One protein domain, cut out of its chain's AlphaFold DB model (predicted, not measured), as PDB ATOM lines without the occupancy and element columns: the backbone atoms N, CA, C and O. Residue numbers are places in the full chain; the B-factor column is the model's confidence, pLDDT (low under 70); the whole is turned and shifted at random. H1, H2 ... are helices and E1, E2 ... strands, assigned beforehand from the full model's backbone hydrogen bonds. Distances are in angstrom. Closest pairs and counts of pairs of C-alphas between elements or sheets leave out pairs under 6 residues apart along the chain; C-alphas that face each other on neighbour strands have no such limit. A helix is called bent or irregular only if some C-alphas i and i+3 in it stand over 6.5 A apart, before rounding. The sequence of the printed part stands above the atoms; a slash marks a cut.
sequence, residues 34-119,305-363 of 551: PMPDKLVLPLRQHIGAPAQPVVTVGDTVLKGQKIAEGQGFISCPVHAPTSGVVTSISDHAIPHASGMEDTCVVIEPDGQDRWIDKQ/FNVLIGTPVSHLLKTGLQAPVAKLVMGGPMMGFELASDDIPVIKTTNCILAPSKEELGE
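AT A GLANCE: This is residues 34 to 119 and 305 to 363 of the 551 residues of the protein "Ion-translocating oxidoreductase complex subunit C" of Kangiellaceae bacterium (UniProt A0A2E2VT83). Little regular structure: a small sheet, formed by the bent hairpin E3 and E4 with E1 beside E4, has loops with E2 toward one end and loops with H1 and E6 toward the other, where H2 lies near the tip. The printed part has 145 residues, with the mixed class's named elements, E1 E2 E3 E4 E5 H1 E6 H2, holding 43. The sheet, E1 - E4 - E3, is antiparallel. The whole is compact, radius of gyration of the C-alphas 15.9 A, spans 51 by 34 by 28 A.

HOW THE PARTS SIT: Start at E4, residues 101 to 109: antiparallel E3, residues 84 to 93, has N 104 to O 90 at 2.8 A; antiparallel E1, residues 39 to 42, has N 39 to O 107 at 2.8 A. E3 bends by 83 degrees at residue 90. E2, residues 66 to 69, E5, residues 305 to 308, and E6, residues 352 to 354, pair with no named strand. H1, residues 313 to 317, has its O i to N i+4 pair within hydrogen-bond range; H2, residues 358 to 361, is too short for one. Neither is on the sheet.

IN THESE COORDINATES: Find E1 at C-alpha 39 (153.887, 185.812, 173.077) and H2's end at C-alpha 361 (126.462, 174.953, 179.838). E3 runs 21.4 A, E4 22.7 A.

THE WHOLE: Residues 120 to 304 are cut out; C-alphas 119 and 305 are 26.1 A apart. Links E1 to E2, E2 to E3 and H1 to E6 are long. No printed residue is under 70 in pLDDT.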
ATOM      1  N   PRO A  34     151.560 174.934 166.557       93.81
ATOM      2  CA  PRO A  34     152.368 175.813 165.721       93.81
ATOM      3  C   PRO A  34     152.829 177.033 166.530       93.81
ATOM      4  O   PRO A  34     152.168 177.434 167.490       93.81
ATOM      5  N   MET A  35     153.944 177.643 166.131       95.94
ATOM      6  CA  MET A  35     154.445 178.855 166.782       95.94
ATOM      7  C   MET A  35     153.385 179.976 166.708       95.94
ATOM      8  O   MET A  35     152.833 180.196 165.628       95.94
ATOM      9  N   PRO A  36     153.050 180.658 167.820       95.94
ATOM     10  CA  PRO A  36     152.160 181.814 167.786       95.94
ATOM     11  C   PRO A  36     152.838 183.042 167.177       95.94
ATOM     12  O   PRO A  36     154.052 183.186 167.240       95.94
ATOM     13  N   ASP A  37     152.031 183.969 166.662       95.75
ATOM     14  CA  ASP A  37     152.518 185.225 166.072       95.75
ATOM     15  C   ASP A  37     153.072 186.192 167.138       95.75
ATOM     16  O   ASP A  37     153.928 187.027 166.868       95.75
ATOM     17  N   LYS A  38     152.569 186.087 168.374       96.75
ATOM     18  CA  LYS A  38     152.966 186.908 169.524       96.75
ATOM     19  C   LYS A  38     152.928 186.081 170.807       96.75
ATOM     20  O   LYS A  38     152.031 185.256 170.991       96.75
ATOM     21  N   LEU A  39     153.858 186.348 171.716       98.19
ATOM     22  CA  LEU A  39     153.887 185.812 173.077       98.19
ATOM     23  C   LEU A  39     153.811 186.972 174.068       98.19
ATOM     24  O   LEU A  39     154.636 187.879 174.011       98.19
ATOM     25  N   VAL A  40     152.847 186.945 174.986       97.94
ATOM     26  CA  VAL A  40     152.661 187.974 176.022       97.94
ATOM     27  C   VAL A  40     153.014 187.366 177.370       97.94
ATOM     28  O   VAL A  40     152.316 186.477 177.842       97.94
ATOM     29  N   LEU A  41     154.100 187.811 177.996       98.12
ATOM     30  CA  LEU A  41     154.656 187.190 179.199       98.12
ATOM     31  C   LEU A  41     154.436 188.077 180.424       98.12
ATOM     32  O   LEU A  41     155.217 189.009 180.631       98.12
ATOM     33  N   PRO A  42     153.440 187.777 181.280       96.81
ATOM     34  CA  PRO A  42     153.265 188.498 182.531       96.81
ATOM     35  C   PRO A  42     154.492 188.362 183.418       96.81
ATOM     36  O   PRO A  42     155.044 187.268 183.573       96.81
ATOM     37  N   LEU A  43     154.900 189.459 184.048       95.75
ATOM     38  CA  LEU A  43     156.005 189.444 185.006       95.75
ATOM     39  C   LEU A  43     155.595 188.865 186.367       95.75
ATOM     40  O   LEU A  43     156.443 188.425 187.150       95.75
ATOM     41  N   ARG A  44     154.288 188.799 186.641       92.62
ATOM     42  CA  ARG A  44     153.708 188.118 187.802       92.62
ATOM     43  C   ARG A  44     153.080 186.785 187.391       92.62
ATOM     44  O   ARG A  44     151.951 186.738 186.922       92.62
ATOM     45  N   GLN A  45     153.794 185.683 187.627       87.31
ATOM     46  CA  GLN A  45     153.309 184.310 187.365       87.31
ATOM     47  C   GLN A  45     153.402 183.396 188.600       87.31
ATOM     48  O   GLN A  45     153.552 182.175 188.501       87.31
ATOM     49  N   HIS A  46     153.381 184.007 189.783       90.56
ATOM     50  CA  HIS A  46     153.468 183.356 191.088       90.56
ATOM     51  C   HIS A  46     152.915 184.272 192.182       90.56
ATOM     52  O   HIS A  46     152.800 185.482 191.985       90.56
ATOM     53  N   ILE A  47     152.687 183.721 193.376       88.56
ATOM     54  CA  ILE A  47     152.222 184.470 194.560       88.56
ATOM     55  C   ILE A  47     153.217 185.531 195.079       88.56
ATOM     56  O   ILE A  47     152.859 186.396 195.874       88.56
ATOM     57  N   GLY A  48     154.481 185.426 194.663       88.75
ATOM     58  CA  GLY A  48     155.571 186.318 195.039       88.75
ATOM     59  C   GLY A  48     155.536 187.713 194.406       88.75
ATOM     60  O   GLY A  48     154.643 188.038 193.627       88.75
ATOM     61  N   ALA A  49     156.558 188.521 194.704       90.69
ATOM     62  CA  ALA A  49     156.735 189.838 194.088       90.69
ATOM     63  C   ALA A  49     157.033 189.701 192.582       90.69
ATOM     64  O   ALA A  49     157.875 188.861 192.247       90.69
ATOM     65  N   PRO A  50     156.398 190.496 191.692       93.00
ATOM     66  CA  PRO A  50     156.623 190.424 190.244       93.00
ATOM     67  C   PRO A  50     158.107 190.491 189.873       93.00
ATOM     68  O   PRO A  50     158.881 191.199 190.527       93.00
ATOM     69  N   ALA A  51     158.497 189.758 188.832       95.56
ATOM     70  CA  ALA A  51     159.845 189.839 188.288       95.56
ATOM     71  C   ALA A  51     160.100 191.228 187.672       95.56
ATOM     72  O   ALA A  51     159.167 191.902 187.238       95.56
ATOM     73  N   GLN A  52     161.357 191.665 187.631       96.25
ATOM     74  CA  GLN A  52     161.747 192.912 186.964       96.25
ATOM     75  C   GLN A  52     162.393 192.607 185.616       96.25
ATOM     76  O   GLN A  52     163.278 191.752 185.572       96.25
ATOM     77  N   PRO A  53     161.990 193.283 184.529       97.62
ATOM     78  CA  PRO A  53     162.551 193.023 183.213       97.62
ATOM     79  C   PRO A  53     164.049 193.355 183.196       97.62
ATOM     80  O   PRO A  53     164.482 194.355 183.767       97.62
ATOM     81  N   VAL A  54     164.833 192.501 182.539       98.06
ATOM     82  CA  VAL A  54     166.277 192.693 182.290       98.06
ATOM     83  C   VAL A  54     166.589 192.916 180.809       98.06
ATOM     84  O   VAL A  54     167.750 193.041 180.433       98.06
ATOM     85  N   VAL A  55     165.545 192.968 179.983       98.25
ATOM     86  CA  VAL A  55     165.578 193.291 178.554       98.25
ATOM     87  C   VAL A  55     164.862 194.614 178.302       98.25
ATOM     88  O   VAL A  55     164.098 195.096 179.143       98.25
ATOM     89  N   THR A  56     165.098 195.187 177.131       98.31
ATOM     90  CA  THR A  56     164.489 196.423 176.645       98.31
ATOM     91  C   THR A  56     163.780 196.201 175.311       98.31
ATOM     92  O   THR A  56     164.001 195.211 174.619       98.31
ATOM     93  N   VAL A  57     162.875 197.117 174.958       98.56
ATOM     94  CA  VAL A  57     162.171 197.068 173.670       98.56
ATOM     95  C   VAL A  57     163.177 197.193 172.524       98.56
ATOM     96  O   VAL A  57     164.002 198.105 172.522       98.56
ATOM     97  N   GLY A  58     163.082 196.291 171.549       98.12
ATOM     98  CA  GLY A  58     163.999 196.169 170.417       98.12
ATOM     99  C   GLY A  58     165.084 195.103 170.597       98.12
ATOM    100  O   GLY A  58     165.721 194.736 169.610       98.12
ATOM    101  N   ASP A  59     165.274 194.562 171.806       98.62
ATOM    102  CA  ASP A  59     166.258 193.502 172.032       98.62
ATOM    103  C   ASP A  59     165.854 192.205 171.319       98.62
ATOM    104  O   ASP A  59     164.703 191.765 171.373       98.62
ATOM    105  N   THR A  60     166.829 191.556 170.681       98.44
ATOM    106  CA  THR A  60     166.690 190.169 170.227       98.44
ATOM    107  C   THR A  60     166.963 189.231 171.397       98.44
ATOM    108  O   THR A  60     167.955 189.390 172.110       98.44
ATOM    109  N   VAL A  61     166.103 188.235 171.578       98.50
ATOM    110  CA  VAL A  61     166.216 187.227 172.636       98.50
ATOM    111  C   VAL A  61     166.299 185.824 172.047       98.50
ATOM    112  O   VAL A  61     165.759 185.552 170.975       98.50
ATOM    113  N   LEU A  62     166.978 184.927 172.756       98.69
ATOM    114  CA  LEU A  62     167.051 183.501 172.437       98.69
ATOM    115  C   LEU A  62     166.074 182.691 173.297       98.69
ATOM    116  O   LEU A  62     165.719 183.085 174.409       98.69
ATOM    117  N   LYS A  63     165.684 181.509 172.825       98.56
ATOM    118  CA  LYS A  63     164.864 180.565 173.585       98.56
ATOM    119  C   LYS A  63     165.570 180.136 174.866       98.56
ATOM    120  O   LYS A  63     166.730 179.727 174.850       98.56
ATOM    121  N   GLY A  64     164.850 180.231 175.977       98.12
ATOM    122  CA  GLY A  64     165.365 179.973 177.318       98.12
ATOM    123  C   GLY A  64     166.145 181.142 177.927       98.12
ATOM    124  O   GLY A  64     166.515 181.062 179.094       98.12
ATOM    125  N   GLN A  65     166.366 182.245 177.203       98.44
ATOM    126  CA  GLN A  65     167.030 183.419 177.763       98.44
ATOM    127  C   GLN A  65     166.177 184.042 178.866       98.44
ATOM    128  O   GLN A  65     164.975 184.247 178.703       98.44
ATOM    129  N   LYS A  66     166.802 184.389 179.991       98.12
ATOM    130  CA  LYS A  66     166.143 185.139 181.059       98.12
ATOM    131  C   LYS A  66     165.804 186.549 180.574       98.12
ATOM    132  O   LYS A  66     166.690 187.288 180.154       98.12
ATOM    133  N   ILE A  67     164.530 186.916 180.667       98.44
ATOM    134  CA  ILE A  67     164.014 188.236 180.271       98.44
ATOM    135  C   ILE A  67     163.557 189.071 181.466       98.44
ATOM    136  O   ILE A  67     163.444 190.291 181.357       98.44
ATOM    137  N   ALA A  68     163.327 188.439 182.618       97.88
ATOM    138  CA  ALA A  68     163.048 189.133 183.864       97.88
ATOM    139  C   ALA A  68     163.625 188.388 185.072       97.88
ATOM    140  O   ALA A  68     163.596 187.158 185.127       97.88
ATOM    141  N   GLU A  69     164.118 189.147 186.044       97.00
ATOM    142  CA  GLU A  69     164.777 188.673 187.258       97.00
ATOM    143  C   GLU A  69     163.816 188.661 188.451       97.00
ATOM    144  O   GLU A  69     163.035 189.599 188.653       97.00
ATOM    145  N   GLY A  70     163.883 187.608 189.268       93.06
ATOM    146  CA  GLY A  70     163.032 187.475 190.449       93.06
ATOM    147  C   GLY A  70     163.399 188.483 191.545       93.06
ATOM    148  O   GLY A  70     164.570 188.754 191.800       93.06
ATOM    149  N   GLN A  71     162.399 189.022 192.244       89.62
ATOM    150  CA  GLN A  71     162.590 189.995 193.323       89.62
ATOM    151  C   GLN A  71     162.475 189.356 194.713       89.62
ATOM    152  O   GLN A  71     161.412 188.898 195.135       89.62
ATOM    153  N   GLY A  72     163.571 189.379 195.473       87.31
ATOM    154  CA  GLY A  72     163.600 188.877 196.848       87.31
ATOM    155  C   GLY A  72     163.462 187.353 196.953       87.31
ATOM    156  O   GLY A  72     163.764 186.607 196.025       87.31
ATOM    157  N   PHE A  73     163.049 186.867 198.129       86.56
ATOM    158  CA  PHE A  73     163.056 185.430 198.425       86.56
ATOM    159  C   PHE A  73     161.933 184.657 197.716       86.56
ATOM    160  O   PHE A  73     162.204 183.593 197.161       86.56
ATOM    161  N   ILE A  74     160.712 185.207 197.712       91.62
ATOM    162  CA  ILE A  74     159.512 184.614 197.101       91.62
ATOM    163  C   ILE A  74     159.263 185.315 195.762       91.62
ATOM    164  O   ILE A  74     158.497 186.273 195.696       91.62
ATOM    165  N   SER A  75     159.958 184.865 194.719       93.31
ATOM    166  CA  SER A  75     159.808 185.302 193.325       93.31
ATOM    167  C   SER A  75     160.593 184.349 192.413       93.31
ATOM    168  O   SER A  75     161.485 183.641 192.895       93.31
ATOM    169  N   CYS A  76     160.267 184.310 191.121       94.44
ATOM    170  CA  CYS A  76     160.946 183.496 190.114       94.44
ATOM    171  C   CYS A  76     161.254 184.320 188.856       94.44
ATOM    172  O   CYS A  76     160.405 185.105 188.432       94.44
ATOM    173  N   PRO A  77     162.394 184.064 188.193       97.06
ATOM    174  CA  PRO A  77     162.668 184.599 186.866       97.06
ATOM    175  C   PRO A  77     161.628 184.203 185.804       97.06
ATOM    176  O   PRO A  77     160.922 183.184 185.911       97.06
ATOM    177  N   VAL A  78     161.569 185.003 184.741       97.94
ATOM    178  CA  VAL A  78     160.793 184.739 183.519       97.94
ATOM    179  C   VAL A  78     161.767 184.599 182.352       97.94
ATOM    180  O   VAL A  78     162.738 185.350 182.259       97.94
ATOM    181  N   HIS A  79     161.499 183.638 181.470       98.56
ATOM    182  CA  HIS A  79     162.353 183.297 180.333       98.56
ATOM    183  C   HIS A  79     161.591 183.450 179.021       98.56
ATOM    184  O   HIS A  79     160.375 183.253 178.990       98.56
ATOM    185  N   ALA A  80     162.314 183.770 177.951       98.56
ATOM    186  CA  ALA A  80     161.803 183.794 176.591       98.56
ATOM    187  C   ALA A  80     161.442 182.361 176.138       98.56
ATOM    188  O   ALA A  80     162.310 181.482 176.143       98.56
ATOM    189  N   PRO A  81     160.185 182.096 175.741       98.25
ATOM    190  CA  PRO A  81     159.760 180.765 175.312       98.25
ATOM    191  C   PRO A  81     160.288 180.321 173.951       98.25
ATOM    192  O   PRO A  81     160.292 179.129 173.651       98.25
ATOM    193  N   THR A  82     160.724 181.272 173.135       98.38
ATOM    194  CA  THR A  82     161.337 181.057 171.826       98.38
ATOM    195  C   THR A  82     162.272 182.228 171.504       98.38
ATOM    196  O   THR A  82     162.316 183.200 172.266       98.38
ATOM    197  N   SER A  83     163.036 182.134 170.414       98.50
ATOM    198  CA  SER A  83     163.821 183.261 169.907       98.50
ATOM    199  C   SER A  83     162.938 184.271 169.182       98.50
ATOM    200  O   SER A  83     161.950 183.912 168.543       98.50
ATOM    201  N   GLY A  84     163.284 185.549 169.282       98.44
ATOM    202  CA  GLY A  84     162.454 186.614 168.737       98.44
ATOM    203  C   GLY A  84     162.929 187.999 169.129       98.44
ATOM    204  O   GLY A  84     164.048 188.173 169.614       98.44
ATOM    205  N   VAL A  85     162.062 188.986 168.935       98.69
ATOM    206  CA  VAL A  85     162.320 190.385 169.290       98.69
ATOM    207  C   VAL A  85     161.333 190.833 170.358       98.69
ATOM    208  O   VAL A  85     160.139 190.547 170.271       98.69
ATOM    209  N   VAL A  86     161.826 191.547 171.369       98.75
ATOM    210  CA  VAL A  86     160.980 192.200 172.371       98.75
ATOM    211  C   VAL A  86     160.314 193.415 171.733       98.75
ATOM    212  O   VAL A  86     160.969 194.424 171.474       98.75
ATOM    213  N   THR A  87     159.012 193.337 171.483       98.31
ATOM    214  CA  THR A  87     158.262 194.392 170.785       98.31
ATOM    215  C   THR A  87     157.647 195.412 171.736       98.31
ATOM    216  O   THR A  87     157.525 196.583 171.377       98.31
ATOM    217  N   SER A  88     157.310 195.017 172.966       97.94
ATOM    218  CA  SER A  88     156.860 195.947 174.004       97.94
ATOM    219  C   SER A  88     157.120 195.437 175.425       97.94
ATOM    220  O   SER A  88     157.263 194.238 175.675       97.94
ATOM    221  N   ILE A  89     157.174 196.384 176.365       98.12
ATOM    222  CA  ILE A  89     157.092 196.142 177.808       98.12
ATOM    223  C   ILE A  89     156.011 197.090 178.334       98.12
ATOM    224  O   ILE A  89     156.258 198.284 178.505       98.12
ATOM    225  N   SER A  90     154.796 196.576 178.492       97.00
ATOM    226  CA  SER A  90     153.584 197.359 178.766       97.00
ATOM    227  C   SER A  90     152.576 196.542 179.567       97.00
ATOM    228  O   SER A  90     152.733 195.329 179.702       97.00
ATOM    229  N   ASP A  91     151.549 197.190 180.108       96.75
ATOM    230  CA  ASP A  91     150.475 196.487 180.806       96.75
ATOM    231  C   ASP A  91     149.560 195.775 179.798       96.75
ATOM    232  O   ASP A  91     149.203 196.331 178.756       96.75
ATOM    233  N   HIS A  92     149.224 194.519 180.087       95.44
ATOM    234  CA  HIS A  92     148.282 193.710 179.313       95.44
ATOM    235  C   HIS A  92     147.358 192.942 180.257       95.44
ATOM    236  O   HIS A  92     147.724 192.645 181.396       95.44
ATOM    237  N   ALA A  93     146.183 192.552 179.757       93.50
ATOM    238  CA  ALA A  93     145.280 191.660 180.473       93.50
ATOM    239  C   ALA A  93     145.978 190.342 180.843       93.50
ATOM    240  O   ALA A  93     146.601 189.684 180.004       93.50
ATOM    241  N   ILE A  94     145.852 189.951 182.111       92.62
ATOM    242  CA  ILE A  94     146.420 188.714 182.650       92.62
ATOM    243  C   ILE A  94     145.310 187.751 183.082       92.62
ATOM    244  O   ILE A  94     144.184 188.179 183.352       92.62
ATOM    245  N   PRO A  95     145.595 186.440 183.183       90.62
ATOM    246  CA  PRO A  95     144.611 185.469 183.645       90.62
ATOM    247  C   PRO A  95     144.306 185.665 185.137       90.62
ATOM    248  O   PRO A  95     144.929 185.065 186.015       90.62
ATOM    249  N   HIS A  96     143.324 186.519 185.420       89.19
ATOM    250  CA  HIS A  96     142.844 186.827 186.760       89.19
ATOM    251  C   HIS A  96     141.321 186.992 186.766       89.19
ATOM    252  O   HIS A  96     140.754 187.604 185.865       89.19
ATOM    253  N   ALA A  97     140.659 186.525 187.829       83.94
ATOM    254  CA  ALA A  97     139.195 186.536 187.948       83.94
ATOM    255  C   ALA A  97     138.552 187.938 187.906       83.94
ATOM    256  O   ALA A  97     137.349 188.053 187.713       83.94
ATOM    257  N   SER A  98     139.335 189.002 188.114       83.75
ATOM    258  CA  SER A  98     138.864 190.392 188.033       83.75
ATOM    259  C   SER A  98     139.112 191.061 186.676       83.75
ATOM    260  O   SER A  98     138.841 192.250 186.561       83.75
ATOM    261  N   GLY A  99     139.725 190.367 185.707       83.31
ATOM    262  CA  GLY A  99     140.190 190.989 184.460       83.31
ATOM    263  C   GLY A  99     141.313 192.013 184.669       83.31
ATOM    264  O   GLY A  99     141.368 193.017 183.973       83.31
ATOM    265  N   MET A 100     142.166 191.798 185.679       88.75
ATOM    266  CA  MET A 100     143.294 192.684 185.990       88.75
ATOM    267  C   MET A 100     144.309 192.722 184.840       88.75
ATOM    268  O   MET A 100     144.503 191.728 184.139       88.75
ATOM    269  N   GLU A 101     145.001 193.850 184.719       93.44
ATOM    270  CA  GLU A 101     146.183 194.009 183.877       93.44
ATOM    271  C   GLU A 101     147.452 194.028 184.740       93.44
ATOM    272  O   GLU A 101     147.429 194.467 185.894       93.44
ATOM    273  N   ASP A 102     148.557 193.528 184.196       94.19
ATOM    274  CA  ASP A 102     149.882 193.618 184.817       94.19
ATOM    275  C   ASP A 102     150.933 193.822 183.723       94.19
ATOM    276  O   ASP A 102     150.677 193.579 182.538       94.19
ATOM    277  N   THR A 103     152.124 194.255 184.120       97.00
ATOM    278  CA  THR A 103     153.215 194.503 183.183       97.00
ATOM    279  C   THR A 103     153.678 193.187 182.562       97.00
ATOM    280  O   THR A 103     154.016 192.218 183.258       97.00
ATOM    281  N   CYS A 104     153.728 193.168 181.234       97.94
ATOM    282  CA  CYS A 104     154.113 192.027 180.422       97.94
ATOM    283  C   CYS A 104     155.265 192.392 179.482       97.94
ATOM    284  O   CYS A 104     155.389 193.533 179.038       97.94
ATOM    285  N   VAL A 105     156.079 191.396 179.139       98.50
ATOM    286  CA  VAL A 105     157.034 191.473 178.026       98.50
ATOM    287  C   VAL A 105     156.397 190.798 176.818       98.50
ATOM    288  O   VAL A 105     155.984 189.641 176.917       98.50
ATOM    289  N   VAL A 106     156.312 191.501 175.690       98.50
ATOM    290  CA  VAL A 106     155.782 190.945 174.441       98.50
ATOM    291  C   VAL A 106     156.936 190.564 173.526       98.50
ATOM    292  O   VAL A 106     157.826 191.375 173.273       98.50
ATOM    293  N   ILE A 107     156.925 189.320 173.052       98.69
ATOM    294  CA  ILE A 107     157.916 188.774 172.124       98.69
ATOM    295  C   ILE A 107     157.211 188.404 170.822       98.69
ATOM    296  O   ILE A 107     156.228 187.661 170.836       98.69
ATOM    297  N   GLU A 108     157.742 188.893 169.709       98.56
ATOM    298  CA  GLU A 108     157.409 188.421 168.366       98.56
ATOM    299  C   GLU A 108     158.435 187.353 167.960       98.56
ATOM    300  O   GLU A 108     159.631 187.664 167.893       98.56
ATOM    301  N   PRO A 109     158.023 186.085 167.766       98.31
ATOM    302  CA  PRO A 109     158.948 185.020 167.393       98.31
ATOM    303  C   PRO A 109     159.614 185.264 166.035       98.31
ATOM    304  O   PRO A 109     158.959 185.651 165.074       98.31
ATOM    305  N   ASP A 110     160.910 184.957 165.923       97.56
ATOM    306  CA  ASP A 110     161.661 185.071 164.658       97.56
ATOM    307  C   ASP A 110     161.505 183.840 163.740       97.56
ATOM    308  O   ASP A 110     162.075 183.793 162.650       97.56
ATOM    309  N   GLY A 111     160.764 182.824 164.198       95.69
ATOM    310  CA  GLY A 111     160.565 181.546 163.511       95.69
ATOM    311  C   GLY A 111     161.777 180.608 163.534       95.69
ATOM    312  O   GLY A 111     161.701 179.520 162.966       95.69
ATOM    313  N   GLN A 112     162.885 180.991 164.179       96.62
ATOM    314  CA  GLN A 112     164.129 180.210 164.188       96.62
ATOM    315  C   GLN A 112     164.239 179.277 165.399       96.62
ATOM    316  O   GLN A 112     165.020 178.329 165.360       96.62
ATOM    317  N   ASP A 113     163.487 179.554 166.471       95.75
ATOM    318  CA  ASP A 113     163.451 178.781 167.724       95.75
ATOM    319  C   ASP A 113     164.849 178.480 168.318       95.75
ATOM    320  O   ASP A 113     165.106 177.416 168.885       95.75
ATOM    321  N   ARG A 114     165.784 179.429 168.179       97.88
ATOM    322  CA  ARG A 114     167.190 179.271 168.573       97.88
ATOM    323  C   ARG A 114     167.352 179.323 170.083       97.88
ATOM    324  O   ARG A 114     167.009 180.321 170.714       97.88
ATOM    325  N   TRP A 115     167.938 178.276 170.643       98.00
ATOM    326  CA  TRP A 115     168.255 178.168 172.064       98.00
ATOM    327  C   TRP A 115     169.471 178.999 172.478       98.00
ATOM    328  O   TRP A 115     170.387 179.220 171.686       98.00
ATOM    329  N   ILE A 116     169.489 179.408 173.748       97.38
ATOM    330  CA  ILE A 116     170.737 179.730 174.450       97.38
ATOM    331  C   ILE A 116     171.655 178.500 174.509       97.38
ATOM    332  O   ILE A 116     171.193 177.362 174.386       97.38
ATOM    333  N   ASP A 117     172.938 178.716 174.795       95.56
ATOM    334  CA  ASP A 117     173.845 177.624 175.145       95.56
ATOM    335  C   ASP A 117     173.370 176.958 176.444       95.56
ATOM    336  O   ASP A 117     173.494 177.511 177.543       95.56
ATOM    337  N   LYS A 118     172.769 175.772 176.312       93.12
ATOM    338  CA  LYS A 118     172.223 175.028 177.448       93.12
ATOM    339  C   LYS A 118     173.347 174.397 178.260       93.12
ATOM    340  O   LYS A 118     174.237 173.744 177.721       93.12
ATOM    341  N   GLN A 119     173.255 174.533 179.579       91.25
ATOM    342  CA  GLN A 119     174.108 173.799 180.509       91.25
ATOM    343  C   GLN A 119     173.443 172.468 180.859       91.25
ATOM    344  O   GLN A 119     172.624 172.387 181.774       91.25
ATOM    345  N   PHE A 305     147.987 169.799 175.100       97.88
ATOM    346  CA  PHE A 305     148.954 170.464 174.243       97.88
ATOM    347  C   PHE A 305     150.164 170.905 175.052       97.88
ATOM    348  O   PHE A 305     150.022 171.384 176.178       97.88
ATOM    349  N   ASN A 306     151.355 170.770 174.483       97.31
ATOM    350  CA  ASN A 306     152.555 171.410 174.998       97.31
ATOM    351  C   ASN A 306     152.554 172.874 174.538       97.31
ATOM    352  O   ASN A 306     152.779 173.181 173.369       97.31
ATOM    353  N   VAL A 307     152.248 173.784 175.462       97.69
ATOM    354  CA  VAL A 307     152.003 175.197 175.159       97.69
ATOM    355  C   VAL A 307     153.137 176.053 175.700       97.69
ATOM    356  O   VAL A 307     153.469 175.965 176.885       97.69
ATOM    357  N   LEU A 308     153.703 176.914 174.851       98.19
ATOM    358  CA  LEU A 308     154.656 177.934 175.283       98.19
ATOM    359  C   LEU A 308     153.962 178.932 176.216       98.19
ATOM    360  O   LEU A 308     152.885 179.448 175.910       98.19
ATOM    361  N   ILE A 309     154.590 179.236 177.346       98.00
ATOM    362  CA  ILE A 309     154.116 180.275 178.261       98.00
ATOM    363  C   ILE A 309     154.052 181.595 177.489       98.00
ATOM    364  O   ILE A 309     154.946 181.914 176.721       98.00
ATOM    365  N   GLY A 310     152.979 182.351 177.657       97.81
ATOM    366  CA  GLY A 310     152.702 183.581 176.923       97.81
ATOM    367  C   GLY A 310     151.887 183.406 175.645       97.81
ATOM    368  O   GLY A 310     151.481 184.406 175.058       97.81
ATOM    369  N   THR A 311     151.607 182.169 175.223       98.12
ATOM    370  CA  THR A 311     150.723 181.898 174.079       98.12
ATOM    371  C   THR A 311     149.306 182.397 174.387       98.12
ATOM    372  O   THR A 311     148.747 181.972 175.401       98.12
ATOM    373  N   PRO A 312     148.699 183.260 173.553       97.12
ATOM    374  CA  PRO A 312     147.303 183.667 173.719       97.12
ATOM    375  C   PRO A 312     146.351 182.469 173.639       97.12
ATOM    376  O   PRO A 312     146.556 181.565 172.824       97.12
ATOM    377  N   VAL A 313     145.278 182.467 174.431       96.75
ATOM    378  CA  VAL A 313     144.246 181.414 174.370       96.75
ATOM    379  C   VAL A 313     143.622 181.312 172.974       96.75
ATOM    380  O   VAL A 313     143.358 180.205 172.505       96.75
ATOM    381  N   SER A 314     143.481 182.423 172.255       95.50
ATOM    382  CA  SER A 314     143.004 182.468 170.871       95.50
ATOM    383  C   SER A 314     143.825 181.567 169.946       95.50
ATOM    384  O   SER A 314     143.273 180.912 169.066       95.50
ATOM    385  N   HIS A 315     145.136 181.448 170.185       95.88
ATOM    386  CA  HIS A 315     146.014 180.564 169.419       95.88
ATOM    387  C   HIS A 315     145.776 179.081 169.721       95.88
ATOM    388  O   HIS A 315     145.840 178.262 168.808       95.88
ATOM    389  N   LEU A 316     145.421 178.722 170.960       92.94
ATOM    390  CA  LEU A 316     144.964 177.362 171.287       92.94
ATOM    391  C   LEU A 316     143.654 177.039 170.556       92.94
ATOM    392  O   LEU A 316     143.492 175.941 170.023       92.94
ATOM    393  N   LEU A 317     142.731 178.001 170.482       93.38
ATOM    394  CA  LEU A 317     141.443 177.827 169.801       93.38
ATOM    395  C   LEU A 317     141.577 177.701 168.271       93.38
ATOM    396  O   LEU A 317     140.683 177.138 167.635       93.38
ATOM    397  N   LYS A 318     142.701 178.129 167.671       90.44
ATOM    398  CA  LYS A 318     142.995 177.919 166.235       90.44
ATOM    399  C   LYS A 318     143.091 176.436 165.848       90.44
ATOM    400  O   LYS A 318     142.981 176.127 164.664       90.44
ATOM    401  N   THR A 319     143.236 175.521 166.814       83.62
ATOM    402  CA  THR A 319     143.096 174.066 166.588       83.62
ATOM    403  C   THR A 319     141.741 173.689 165.986       83.62
ATOM    404  O   THR A 319     141.632 172.665 165.319       83.62
ATOM    405  N   GLY A 320     140.725 174.538 166.144       85.81
ATOM    406  CA  GLY A 320     139.443 174.441 165.463       85.81
ATOM    407  C   GLY A 320     138.279 174.354 166.440       85.81
ATOM    408  O   GLY A 320     138.359 173.706 167.483       85.81
ATOM    409  N   LEU A 321     137.163 174.972 166.061       91.44
ATOM    410  CA  LEU A 321     135.904 174.952 166.802       91.44
ATOM    411  C   LEU A 321     134.844 174.201 165.995       91.44
ATOM    412  O   LEU A 321     134.771 174.338 164.773       91.44
ATOM    413  N   GLN A 322     134.028 173.411 166.683       92.62
ATOM    414  CA  GLN A 322     132.867 172.720 166.116       92.62
ATOM    415  C   GLN A 322     131.536 173.331 166.575       92.62
ATOM    416  O   GLN A 322     130.503 173.076 165.963       92.62
ATOM    417  N   ALA A 323     131.561 174.163 167.618       91.31
ATOM    418  CA  ALA A 323     130.422 174.944 168.083       91.31
ATOM    419  C   ALA A 323     130.891 176.310 168.623       91.31
ATOM    420  O   ALA A 323     132.074 176.473 168.939       91.31
ATOM    421  N   PRO A 324     129.991 177.302 168.749       91.19
ATOM    422  CA  PRO A 324     130.307 178.555 169.423       91.19
ATOM    423  C   PRO A 324     130.703 178.317 170.883       91.19
ATOM    424  O   PRO A 324     130.007 177.617 171.621       91.19
ATOM    425  N   VAL A 325     131.798 178.946 171.306       93.38
ATOM    426  CA  VAL A 325     132.241 178.931 172.703       93.38
ATOM    427  C   VAL A 325     131.299 179.809 173.526       93.38
ATOM    428  O   VAL A 325     131.124 180.988 173.219       93.38
ATOM    429  N   ALA A 326     130.674 179.246 174.561       92.81
ATOM    430  CA  ALA A 326     129.752 179.990 175.420       92.81
ATOM    431  C   ALA A 326     130.489 180.966 176.350       92.81
ATOM    432  O   ALA A 326     130.034 182.088 176.555       92.81
ATOM    433  N   LYS A 327     131.618 180.524 176.905       93.62
ATOM    434  CA  LYS A 327     132.557 181.309 177.715       93.62
ATOM    435  C   LYS A 327     133.911 180.609 177.747       93.62
ATOM    436  O   LYS A 327     133.986 179.428 177.427       93.62
ATOM    437  N   LEU A 328     134.965 181.299 178.160       95.56
ATOM    438  CA  LEU A 328     136.281 180.691 178.365       95.56
ATOM    439  C   LEU A 328     136.582 180.624 179.853       95.56
ATOM    440  O   LEU A 328     136.462 181.626 180.548       95.56
ATOM    441  N   VAL A 329     136.977 179.456 180.347       96.38
ATOM    442  CA  VAL A 329     137.322 179.252 181.757       96.38
ATOM    443  C   VAL A 329     138.764 178.778 181.852       96.38
ATOM    444  O   VAL A 329     139.134 177.783 181.232       96.38
ATOM    445  N   MET A 330     139.584 179.470 182.643       95.88
ATOM    446  CA  MET A 330     140.901 178.965 183.030       95.88
ATOM    447  C   MET A 330     140.768 178.095 184.281       95.88
ATOM    448  O   MET A 330     140.274 178.547 185.316       95.88
ATOM    449  N   GLY A 331     141.249 176.856 184.187       94.25
ATOM    450  CA  GLY A 331     141.005 175.796 185.162       94.25
ATOM    451  C   GLY A 331     139.759 174.979 184.808       94.25
ATOM    452  O   GLY A 331     139.333 174.950 183.658       94.25
ATOM    453  N   GLY A 332     139.192 174.292 185.797       92.88
ATOM    454  CA  GLY A 332     137.995 173.472 185.614       92.88
ATOM    455  C   GLY A 332     136.724 174.141 186.141       92.88
ATOM    456  O   GLY A 332     136.764 175.285 186.604       92.88
ATOM    457  N   PRO A 333     135.578 173.447 186.073       92.25
ATOM    458  CA  PRO A 333     134.274 174.041 186.359       92.25
ATOM    459  C   PRO A 333     134.044 174.386 187.839       92.25
ATOM    460  O   PRO A 333     133.122 175.144 188.137       92.25
ATOM    461  N   MET A 334     134.843 173.853 188.767       93.12
ATOM    462  CA  MET A 334     134.659 174.052 190.207       93.12
ATOM    463  C   MET A 334     135.494 175.224 190.726       93.12
ATOM    464  O   MET A 334     134.962 176.133 191.365       93.12
ATOM    465  N   MET A 335     136.808 175.205 190.472       91.69
ATOM    466  CA  MET A 335     137.744 176.220 190.986       91.69
ATOM    467  C   MET A 335     138.126 177.290 189.967       91.69
ATOM    468  O   MET A 335     138.621 178.349 190.375       91.69
ATOM    469  N   GLY A 336     137.912 177.026 188.678       91.81
ATOM    470  CA  GLY A 336     138.282 177.927 187.596       91.81
ATOM    471  C   GLY A 336     137.555 179.268 187.637       91.81
ATOM    472  O   GLY A 336     136.638 179.512 188.432       91.81
ATOM    473  N   PHE A 337     137.998 180.173 186.775       91.94
ATOM    474  CA  PHE A 337     137.382 181.483 186.598       91.94
ATOM    475  C   PHE A 337     137.272 181.826 185.118       91.94
ATOM    476  O   PHE A 337     138.038 181.336 184.288       91.94
ATOM    477  N   GLU A 338     136.289 182.661 184.809       93.50
ATOM    478  CA  GLU A 338     136.034 183.121 183.453       93.50
ATOM    479  C   GLU A 338     137.122 184.091 182.988       93.50
ATOM    480  O   GLU A 338     137.551 184.978 183.730       93.50
ATOM    481  N   LEU A 339     137.577 183.895 181.757       94.44
ATOM    482  CA  LEU A 339     138.499 184.777 181.065       94.44
ATOM    483  C   LEU A 339     137.711 185.876 180.352       94.44
ATOM    484  O   LEU A 339     136.737 185.594 179.660       94.44
ATOM    485  N   ALA A 340     138.164 187.122 180.493       91.12
ATOM    486  CA  ALA A 340     137.513 188.276 179.874       91.12
ATOM    487  C   ALA A 340     137.647 188.298 178.338       91.12
ATOM    488  O   ALA A 340     136.812 188.886 177.655       91.12
ATOM    489  N   SER A 341     138.698 187.675 177.800       92.75
ATOM    490  CA  SER A 341     138.935 187.522 176.364       92.75
ATOM    491  C   SER A 341     139.846 186.323 176.082       92.75
ATOM    492  O   SER A 341     140.447 185.746 176.993       92.75
ATOM    493  N   ASP A 342     139.960 185.953 174.810       93.06
ATOM    494  CA  ASP A 342     140.871 184.919 174.317       93.06
ATOM    495  C   ASP A 342     142.295 185.444 174.030       93.06
ATOM    496  O   ASP A 342     143.215 184.656 173.835       93.06
ATOM    497  N   ASP A 343     142.530 186.757 174.078       93.19
ATOM    498  CA  ASP A 343     143.875 187.350 173.996       93.19
ATOM    499  C   ASP A 343     144.731 187.104 175.253       93.19
ATOM    500  O   ASP A 343     145.946 187.323 175.235       93.19
ATOM    501  N   ILE A 344     144.116 186.650 176.349       95.62
ATOM    502  CA  ILE A 344     144.802 186.380 177.614       95.62
ATOM    503  C   ILE A 344     145.842 185.259 177.423       95.62
ATOM    504  O   ILE A 344     145.525 184.223 176.831       95.62
ATOM    505  N   PRO A 345     147.078 185.421 177.930       96.88
ATOM    506  CA  PRO A 345     148.124 184.423 177.754       96.88
ATOM    507  C   PRO A 345     147.979 183.217 178.690       96.88
ATOM    508  O   PRO A 345     147.612 183.338 179.860       96.88
ATOM    509  N   VAL A 346     148.397 182.052 178.198       96.81
ATOM    510  CA  VAL A 346     148.696 180.863 179.006       96.81
ATOM    511  C   VAL A 346     149.930 181.145 179.864       96.81
ATOM    512  O   VAL A 346     150.982 181.511 179.347       96.81
ATOM    513  N   ILE A 347     149.838 180.954 181.180       96.12
ATOM    514  CA  ILE A 347     150.950 181.174 182.121       96.12
ATOM    515  C   ILE A 347     151.388 179.873 182.800       96.12
ATOM    516  O   ILE A 347     150.763 178.824 182.641       96.12
ATOM    517  N   LYS A 348     152.438 179.940 183.631       95.75
ATOM    518  CA  LYS A 348     152.961 178.794 184.408       95.75
ATOM    519  C   LYS A 348     151.896 178.012 185.184       95.75
ATOM    520  O   LYS A 348     152.096 176.832 185.440       95.75
ATOM    521  N   THR A 349     150.771 178.624 185.551       94.50
ATOM    522  CA  THR A 349     149.686 178.006 186.336       94.50
ATOM    523  C   THR A 349     148.446 177.634 185.509       94.50
ATOM    524  O   THR A 349     147.480 177.127 186.072       94.50
ATOM    525  N   THR A 350     148.452 177.853 184.192       95.88
ATOM    526  CA  THR A 350     147.335 177.523 183.290       95.88
ATOM    527  C   THR A 350     147.364 176.045 182.907       95.88
ATOM    528  O   THR A 350     147.956 175.665 181.907       95.88
ATOM    529  N   ASN A 351     146.746 175.189 183.717       95.44
ATOM    530  CA  ASN A 351     146.666 173.750 183.443       95.44
ATOM    531  C   ASN A 351     145.565 173.365 182.450       95.44
ATOM    532  O   ASN A 351     145.693 172.352 181.767       95.44
ATOM    533  N   CYS A 352     144.496 174.151 182.370       97.44
ATOM    534  CA  CYS A 352     143.350 173.872 181.523       97.44
ATOM    535  C   CYS A 352     142.704 175.165 181.025       97.44
ATOM    536  O   CYS A 352     142.610 176.143 181.771       97.44
ATOM    537  N   ILE A 353     142.249 175.129 179.776       97.75
ATOM    538  CA  ILE A 353     141.281 176.044 179.186       97.75
ATOM    539  C   ILE A 353     140.032 175.224 178.849       97.75
ATOM    540  O   ILE A 353     140.046 174.373 177.955       97.75
ATOM    541  N   LEU A 354     138.954 175.480 179.580       97.38
ATOM    542  CA  LEU A 354     137.645 174.888 179.355       97.38
ATOM    543  C   LEU A 354     136.812 175.847 178.492       97.38
ATOM    544  O   LEU A 354     136.535 176.982 178.884       97.38
ATOM    545  N   ALA A 355     136.421 175.372 177.313       96.69
ATOM    546  CA  ALA A 355     135.620 176.086 176.326       96.69
ATOM    547  C   ALA A 355     134.306 175.316 176.086       96.69
ATOM    548  O   ALA A 355     134.210 174.531 175.137       96.69
ATOM    549  N   PRO A 356     133.295 175.470 176.958       95.50
ATOM    550  CA  PRO A 356     132.048 174.747 176.814       95.50
ATOM    551  C   PRO A 356     131.192 175.308 175.678       95.50
ATOM    552  O   PRO A 356     131.243 176.508 175.374       95.50
ATOM    553  N   SER A 357     130.370 174.450 175.071       93.75
ATOM    554  CA  SER A 357     129.318 174.908 174.153       93.75
ATOM    555  C   SER A 357     128.127 175.489 174.930       93.75
ATOM    556  O   SER A 357     128.027 175.352 176.154       93.75
ATOM    557  N   LYS A 358     127.199 176.158 174.235       90.12
ATOM    558  CA  LYS A 358     125.974 176.674 174.875       90.12
ATOM    559  C   LYS A 358     125.088 175.544 175.396       90.12
ATOM    560  O   LYS A 358     124.520 175.661 176.475       90.12
ATOM    561  N   GLU A 359     125.003 174.454 174.644       88.00
ATOM    562  CA  GLU A 359     124.233 173.262 175.002       88.00
ATOM    563  C   GLU A 359     124.824 172.568 176.232       88.00
ATOM    564  O   GLU A 359     124.080 172.105 177.090       88.00
ATOM    565  N   GLU A 360     126.155 172.533 176.338       90.38
ATOM    566  CA  GLU A 360     126.867 171.962 177.485       90.38
ATOM    567  C   GLU A 360     126.638 172.754 178.773       90.38
ATOM    568  O   GLU A 360     126.460 172.171 179.841       90.38
ATOM    569  N   LEU A 361     126.656 174.087 178.679       86.06
ATOM    570  CA  LEU A 361     126.462 174.953 179.838       86.06
ATOM    571  C   LEU A 361     125.000 174.968 180.309       86.06
ATOM    572  O   LEU A 361     124.744 175.129 181.502       86.06
ATOM    573  N   GLY A 362     124.061 174.799 179.375       84.00
ATOM    574  CA  GLY A 362     122.631 174.914 179.627       84.00
ATOM    575  C   GLY A 362     122.191 176.348 179.942       84.00
ATOM    576  O   GLY A 362     122.944 177.316 179.803       84.00
ATOM    577  N   GLU A 363     120.933 176.491 180.361       82.69
ATOM    578  CA  GLU A 363     120.399 177.774 180.817       82.69
ATOM    579  C   GLU A 363     120.890 178.105 182.229       82.69
ATOM    580  O   GLU A 363     120.967 177.245 183.109       82.69
TER     581      GLU A 363